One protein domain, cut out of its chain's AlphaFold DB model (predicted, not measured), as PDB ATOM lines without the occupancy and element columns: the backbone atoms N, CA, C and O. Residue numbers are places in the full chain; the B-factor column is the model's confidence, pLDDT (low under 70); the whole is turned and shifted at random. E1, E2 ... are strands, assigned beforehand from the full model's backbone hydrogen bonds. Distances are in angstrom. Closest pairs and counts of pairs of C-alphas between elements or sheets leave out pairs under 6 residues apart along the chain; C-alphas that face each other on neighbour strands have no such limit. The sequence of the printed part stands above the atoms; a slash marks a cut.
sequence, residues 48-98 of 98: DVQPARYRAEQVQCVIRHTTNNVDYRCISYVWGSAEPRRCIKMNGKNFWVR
ATOM      1  N   ASP A  48     176.313 196.320 244.031       94.38
ATOM      2  CA  ASP A  48     175.469 195.750 245.070       94.38
ATOM      3  C   ASP A  48     175.893 196.341 246.420       94.38
ATOM      4  O   ASP A  48     176.939 195.982 246.975       94.38
ATOM      5  N   VAL A  49     175.099 197.275 246.948       93.56
ATOM      6  CA  VAL A  49     175.317 197.863 248.279       93.56
ATOM      7  C   VAL A  49     174.895 196.851 249.340       93.56
ATOM      8  O   VAL A  49     173.756 196.393 249.359       93.56
ATOM      9  N   GLN A  50     175.823 196.495 250.222       92.94
ATOM     10  CA  GLN A  50     175.592 195.506 251.266       92.94
ATOM     11  C   GLN A  50     174.915 196.150 252.483       92.94
ATOM     12  O   GLN A  50     175.235 197.292 252.831       92.94
ATOM     13  N   PRO A  51     174.006 195.428 253.160       90.56
ATOM     14  CA  PRO A  51     173.384 195.924 254.378       90.56
ATOM     15  C   PRO A  51     174.429 196.097 255.487       90.56
ATOM     16  O   PRO A  51     175.248 195.210 255.729       90.56
ATOM     17  N   ALA A  52     174.363 197.228 256.188       89.12
ATOM     18  CA  ALA A  52     175.133 197.459 257.405       89.12
ATOM     19  C   ALA A  52     174.455 196.767 258.598       89.12
ATOM     20  O   ALA A  52     173.233 196.847 258.753       89.12
ATOM     21  N   ARG A  53     175.235 196.112 259.462       86.12
ATOM     22  CA  ARG A  53     174.742 195.488 260.705       86.12
ATOM     23  C   ARG A  53     174.700 196.474 261.869       86.12
ATOM     24  O   ARG A  53     173.840 196.353 262.736       86.12
ATOM     25  N   TYR A  54     175.583 197.473 261.871       89.31
ATOM     26  CA  TYR A  54     175.613 198.534 262.880       89.31
ATOM     27  C   TYR A  54     175.685 199.916 262.231       89.31
ATOM     28  O   TYR A  54     176.266 200.084 261.163       89.31
ATOM     29  N   ARG A  55     175.147 200.942 262.905       84.75
ATOM     30  CA  ARG A  55     175.141 202.329 262.393       84.75
ATOM     31  C   ARG A  55     176.534 202.898 262.116       84.75
ATOM     32  O   ARG A  55     176.665 203.770 261.268       84.75
ATOM     33  N   ALA A  56     177.541 202.441 262.856       85.12
ATOM     34  CA  ALA A  56     178.923 202.888 262.706       85.12
ATOM     35  C   ALA A  56     179.690 202.114 261.621       85.12
ATOM     36  O   ALA A  56     180.862 202.403 261.384       85.12
ATOM     37  N   GLU A  57     179.068 201.119 260.979       87.25
ATOM     38  CA  GLU A  57     179.732 200.387 259.912       87.25
ATOM     39  C   GLU A  57     179.906 201.256 258.675       87.25
ATOM     40  O   GLU A  57     179.035 202.010 258.241       87.25
ATOM     41  N   GLN A  58     181.077 201.095 258.085       88.75
ATOM     42  CA  GLN A  58     181.391 201.627 256.784       88.75
ATOM     43  C   GLN A  58     180.446 201.044 255.726       88.75
ATOM     44  O   GLN A  58     180.156 199.847 255.746       88.75
ATOM     45  N   VAL A  59     180.032 201.861 254.753       91.75
ATOM     46  CA  VAL A  59     179.310 201.359 253.576       91.75
ATOM     47  C   VAL A  59     180.177 200.324 252.864       91.75
ATOM     48  O   VAL A  59     181.339 200.590 252.536       91.75
ATOM     49  N   GLN A  60     179.597 199.152 252.611       93.62
ATOM     50  CA  GLN A  60     180.242 198.079 251.867       93.62
ATOM     51  C   GLN A  60     179.492 197.833 250.566       93.62
ATOM     52  O   GLN A  60     178.265 197.873 250.522       93.62
ATOM     53  N   CYS A  61     180.228 197.580 249.493       94.25
ATOM     54  CA  CYS A  61     179.646 197.285 248.198       94.25
ATOM     55  C   CYS A  61     180.464 196.247 247.434       94.25
ATOM     56  O   CYS A  61     181.675 196.090 247.618       94.25
ATOM     57  N   VAL A  62     179.765 195.545 246.552       94.12
ATOM     58  CA  VAL A  62     180.343 194.656 245.554       94.12
ATOM     59  C   VAL A  62     180.113 195.284 244.194       94.12
ATOM     60  O   VAL A  62     178.982 195.586 243.838       94.12
ATOM     61  N   ILE A  63     181.181 195.487 243.436       93.69
ATOM     62  CA  ILE A  63     181.113 195.927 242.051       93.69
ATOM     63  C   ILE A  63     181.557 194.797 241.126       93.69
ATOM     64  O   ILE A  63     182.574 194.134 241.362       93.69
ATOM     65  N   ARG A  64     180.796 194.586 240.054       91.81
ATOM     66  CA  ARG A  64     181.080 193.572 239.035       91.81
ATOM     67  C   ARG A  64     180.758 194.077 237.638       91.81
ATOM     68  O   ARG A  64     179.865 194.899 237.452       91.81
ATOM     69  N   HIS A  65     181.492 193.564 236.660       91.38
ATOM     70  CA  HIS A  65     181.250 193.826 235.246       91.38
ATOM     71  C   HIS A  65     180.133 192.906 234.738       91.38
ATOM     72  O   HIS A  65     180.095 191.724 235.084       91.38
ATOM     73  N   THR A  66     179.232 193.431 233.912       91.06
ATOM     74  CA  THR A  66     178.301 192.620 233.117       91.06
ATOM     75  C   THR A  66     177.963 193.329 231.803       91.06
ATOM     76  O   THR A  66     178.382 194.465 231.588       91.06
ATOM     77  N   THR A  67     177.223 192.667 230.924       92.06
ATOM     78  CA  THR A  67     176.664 193.262 229.709       92.06
ATOM     79  C   THR A  67     175.148 193.294 229.821       92.06
ATOM     80  O   THR A  67     174.542 192.462 230.500       92.06
ATOM     81  N   ASN A  68     174.528 194.282 229.189       85.69
ATOM     82  CA  ASN A  68     173.080 194.391 229.133       85.69
ATOM     83  C   ASN A  68     172.653 194.931 227.759       85.69
ATOM     84  O   ASN A  68     173.323 195.789 227.195       85.69
ATOM     85  N   ASN A  69     171.526 194.434 227.247       85.44
ATOM     86  CA  ASN A  69     170.909 194.859 225.987       85.44
ATOM     87  C   ASN A  69     169.754 195.862 226.192       85.44
ATOM     88  O   ASN A  69     169.013 196.153 225.257       85.44
ATOM     89  N   VAL A  70     169.550 196.346 227.417       84.44
ATOM     90  CA  VAL A  70     168.559 197.373 227.752       84.44
ATOM     91  C   VAL A  70     169.108 198.750 227.393       84.44
ATOM     92  O   VAL A  70     170.253 199.073 227.711       84.44
ATOM     93  N   ASP A  71     168.267 199.573 226.769       81.31
ATOM     94  CA  ASP A  71     168.583 200.966 226.472       81.31
ATOM     95  C   ASP A  71     168.574 201.799 227.764       81.31
ATOM     96  O   ASP A  71     167.527 202.055 228.366       81.31
ATOM     97  N   TYR A  72     169.764 202.187 228.219       78.31
ATOM     98  CA  TYR A  72     169.942 203.089 229.349       78.31
ATOM     99  C   TYR A  72     170.344 204.466 228.846       78.31
ATOM    100  O   TYR A  72     171.416 204.660 228.273       78.31
ATOM    101  N   ARG A  73     169.536 205.471 229.179       81.12
ATOM    102  CA  ARG A  73     169.945 206.863 229.018       81.12
ATOM    103  C   ARG A  73     170.873 207.260 230.164       81.12
ATOM    104  O   ARG A  73     170.457 207.282 231.321       81.12
ATOM    105  N   CYS A  74     172.113 207.613 229.839       75.25
ATOM    106  CA  CYS A  74     173.067 208.131 230.817       75.25
ATOM    107  C   CYS A  74     172.528 209.394 231.500       75.25
ATOM    108  O   CYS A  74     172.146 210.361 230.836       75.25
ATOM    109  N   ILE A  75     172.563 209.403 232.831       81.75
ATOM    110  CA  ILE A  75     172.331 210.593 233.649       81.75
ATOM    111  C   ILE A  75     173.668 210.938 234.303       81.75
ATOM    112  O   ILE A  75     174.216 210.134 235.055       81.75
ATOM    113  N   SER A  76     174.211 212.116 233.997       79.50
ATOM    114  CA  SER A  76     175.419 212.633 234.644       79.50
ATOM    115  C   SER A  76     175.035 213.745 235.601       79.50
ATOM    116  O   SER A  76     174.347 214.690 235.223       79.50
ATOM    117  N   TYR A  77     175.452 213.607 236.850       78.12
ATOM    118  CA  TYR A  77     175.162 214.557 237.904       78.12
ATOM    119  C   TYR A  77     176.209 214.413 239.004       78.12
ATOM    120  O   TYR A  77     176.718 213.322 239.268       78.12
ATOM    121  N   VAL A  78     176.568 215.542 239.610       78.38
ATOM    122  CA  VAL A  78     177.522 215.608 240.719       78.38
ATOM    123  C   VAL A  78     176.723 215.756 242.002       78.38
ATOM    124  O   VAL A  78     175.896 216.658 242.118       78.38
ATOM    125  N   TRP A  79     176.972 214.879 242.966       72.94
ATOM    126  CA  TRP A  79     176.372 214.989 244.288       72.94
ATOM    127  C   TRP A  79     177.332 215.685 245.250       72.94
ATOM    128  O   TRP A  79     178.429 215.190 245.490       72.94
ATOM    129  N   GLY A  80     176.877 216.788 245.846       73.06
ATOM    130  CA  GLY A  80     177.480 217.369 247.045       73.06
ATOM    131  C   GLY A  80     178.841 218.052 246.873       73.06
ATOM    132  O   GLY A  80     179.326 218.308 245.772       73.06
ATOM    133  N   SER A  81     179.421 218.403 248.021       78.12
ATOM    134  CA  SER A  81     180.747 219.013 248.157       78.12
ATOM    135  C   SER A  81     181.852 217.965 247.973       78.12
ATOM    136  O   SER A  81     181.653 216.790 248.268       78.12
ATOM    137  N   ALA A  82     183.042 218.383 247.529       76.62
ATOM    138  CA  ALA A  82     184.205 217.495 247.404       76.62
ATOM    139  C   ALA A  82     184.722 216.960 248.754       76.62
ATOM    140  O   ALA A  82     185.479 215.991 248.774       76.62
ATOM    141  N   GLU A  83     184.314 217.593 249.851       80.62
ATOM    142  CA  GLU A  83     184.692 217.268 251.221       80.62
ATOM    143  C   GLU A  83     183.469 217.342 252.156       80.62
ATOM    144  O   GLU A  83     182.564 218.155 251.906       80.62
ATOM    145  N   PRO A  84     183.448 216.561 253.257       83.38
ATOM    146  CA  PRO A  84     184.487 215.621 253.694       83.38
ATOM    147  C   PRO A  84     184.420 214.272 252.964       83.38
ATOM    148  O   PRO A  84     183.340 213.701 252.804       83.38
ATOM    149  N   ARG A  85     185.578 213.713 252.594       87.69
ATOM    150  CA  ARG A  85     185.645 212.352 252.032       87.69
ATOM    151  C   ARG A  85     185.209 211.292 253.044       87.69
ATOM    152  O   ARG A  85     185.521 211.364 254.233       87.69
ATOM    153  N   ARG A  86     184.547 210.244 252.554       88.44
ATOM    154  CA  ARG A  86     184.154 209.065 253.336       88.44
ATOM    155  C   ARG A  86     184.928 207.845 252.868       88.44
ATOM    156  O   ARG A  86     185.137 207.643 251.674       88.44
ATOM    157  N   CYS A  87     185.350 207.007 253.804       92.00
ATOM    158  CA  CYS A  87     185.912 205.712 253.454       92.00
ATOM    159  C   CYS A  87     184.750 204.760 253.135       92.00
ATOM    160  O   CYS A  87     183.813 204.668 253.922       92.00
ATOM    161  N   ILE A  88     184.826 203.983 252.052       92.62
ATOM    162  CA  ILE A  88     183.930 202.846 251.747       92.62
ATOM    163  C   ILE A  88     184.732 201.568 251.475       92.62
ATOM    164  O   ILE A  88     185.909 201.646 251.116       92.62
ATOM    165  N   LYS A  89     184.106 200.397 251.630       93.44
ATOM    166  CA  LYS A  89     184.711 199.106 251.283       93.44
ATOM    167  C   LYS A  89     184.100 198.594 249.983       93.44
ATOM    168  O   LYS A  89     182.895 198.387 249.909       93.44
ATOM    169  N   MET A  90     184.915 198.392 248.957       93.31
ATOM    170  CA  MET A  90     184.486 197.899 247.647       93.31
ATOM    171  C   MET A  90     185.292 196.657 247.285       93.31
ATOM    172  O   MET A  90     186.523 196.710 247.257       93.31
ATOM    173  N   ASN A  91     184.609 195.536 247.043       93.31
ATOM    174  CA  ASN A  91     185.243 194.231 246.796       93.31
ATOM    175  C   ASN A  91     186.324 193.912 247.848       93.31
ATOM    176  O   ASN A  91     187.440 193.524 247.519       93.31
ATOM    177  N   GLY A  92     186.039 194.201 249.121       89.31
ATOM    178  CA  GLY A  92     186.966 193.966 250.229       89.31
ATOM    179  C   GLY A  92     188.060 195.026 250.450       89.31
ATOM    180  O   GLY A  92     188.674 195.012 251.516       89.31
ATOM    181  N   LYS A  93     188.280 195.971 249.523       91.94
ATOM    182  CA  LYS A  93     189.316 197.019 249.623       91.94
ATOM    183  C   LYS A  93     188.733 198.376 250.020       91.94
ATOM    184  O   LYS A  93     187.629 198.722 249.615       91.94
ATOM    185  N   ASN A  94     189.493 199.157 250.785       93.06
ATOM    186  CA  ASN A  94     189.092 200.500 251.203       93.06
ATOM    187  C   ASN A  94     189.337 201.540 250.104       93.06
ATOM    188  O   ASN A  94     190.405 201.572 249.491       93.06
ATOM    189  N   PHE A  95     188.362 202.427 249.916       91.31
ATOM    190  CA  PHE A  95     188.414 203.558 248.997       91.31
ATOM    191  C   PHE A  95     187.927 204.825 249.696       91.31
ATOM    192  O   PHE A  95     186.905 204.808 250.375       91.31
ATOM    193  N   TRP A  96     188.627 205.938 249.491       90.62
ATOM    194  CA  TRP A  96     188.174 207.257 249.932       90.62
ATOM    195  C   TRP A  96     187.364 207.912 248.817       90.62
ATOM    196  O   TRP A  96     187.919 208.288 247.781       90.62
ATOM    197  N   VAL A  97     186.061 208.052 249.021       85.81
ATOM    198  CA  VAL A  97     185.117 208.644 248.064       85.81
ATOM    199  C   VAL A  97     184.609 209.989 248.576       85.81
ATOM    200  O   VAL A  97     184.815 210.319 249.742       85.81
ATOM    201  N   ARG A  98     184.030 210.783 247.677       79.12
ATOM    202  CA  ARG A  98     183.345 212.034 248.019       79.12
ATOM    203  C   ARG A  98     181.934 211.714 248.499       79.12
ATOM    204  O   ARG A  98     181.363 210.746 247.945       79.12
TER     205      ARG A  98
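What this domain is: This is residues 48 to 98 of the 98 residues of an uncharacterized protein of Lophiotrema nucula (UniProt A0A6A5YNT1). Two strand hairpins, E1 with E2 and E3 with E4, join side by side through a short pairing of E2 with E3 into one small, strongly twisted sheet, and a wide open loop swings from the end of E2 round to the start of E3. Residues 65 to 77, of which 65 to 67 belong to E2, stick out free of the rest and make one side of that loop, whose middle is empty. The printed part has 51 residues with no named helix and four named strands, E1, E2, E3 and E4 along the chain; the mixed sheet has the same order. The class is all strand, though under half of the residues, 21 of the 51, are in named elements. The whole is loose, with a radius of gyration of the C-alphas of 14.0 A, and it is only just elongated, spanning 38 by 25 by 18 A.

Where its parts are: The printed part begins with strand E1, residues 48 to 50, whose first C-alpha, that of Asp 48, is at (175.469, 195.750, 245.070); E1 measures 6.2 A from first to last C-alpha. Residues 51 to 59 lead to strand E2, residues 60 to 67, the longest strand by residues, with 23.0 A from first to last C-alpha. E2 begins at C-alpha 60 at (180.242, 198.079, 251.867) and ends at C-alpha 67 at (176.664, 193.262, 229.709). Residues 68 to 85 hold no named element, and their C-alphas lie 13 to 23 A from the mean of the C-alphas. Strand E3, residues 86 to 90, measures 12.5 A from first to last C-alpha. Strand E4, residues 93 to 97, measures 12.5 A too and ends at C-alpha 97 at (185.117, 208.644, 248.064). Arg 98 is the chain's last residue.

How they stand to each other: The sheet runs E1, E2, E3, E4, with E1 and E4 as its edge strands and E2 and E3 as inner strands. E1 and E2 form a hairpin, antiparallel, with 164 degrees between their directions. The C-alphas of Val 49 and Cys 61, which face each other, are 4.4 A apart, and N 48 is within hydrogen-bond range of O 62 at 2.8 A, as is N 62 of O 48 at 2.9 A. E2 and E3 are parallel neighbours, with 52 degrees between their directions. In this pair the C-alphas of Gln 60 and Lys 89 face each other at 4.6 A, and N 61 and O 89 are within hydrogen-bond range at 2.8 A. E3 and E4 form the second hairpin, antiparallel, with 143 degrees between their directions. Across it the C-alphas of Cys 87 and Trp 96 face each other at 4.5 A; N 88 and O 95 are within hydrogen-bond range at 2.8 A, as are N 97 and O 86 at 2.8 A. E4 is apart from E1 and from E2. From edge to edge of the sheet the strands' lines turn by 100 degrees, and its C-alphas lie up to 6.5 A off the best plane through them.

The domain as a whole: The two C-alphas farthest apart are those of Ala 56 and Asn 69, at 38.4 A, while the first and last printed C-alphas, of Asp 48 and Arg 98, are 18.3 A apart. Without the stretch that stands free, the body has 38 residues and spans 26 by 25 by 16 A, with a radius of gyration of 10.8 A. The link from E2 to E3, 18 residues, is long; the one from E1 to E2, 9 residues, is short, and the one from E3 to E4, 2 residues, is tight. The printed part has no cut. The model's mean pLDDT over the printed part is 86.9, and no printed residue is under 70.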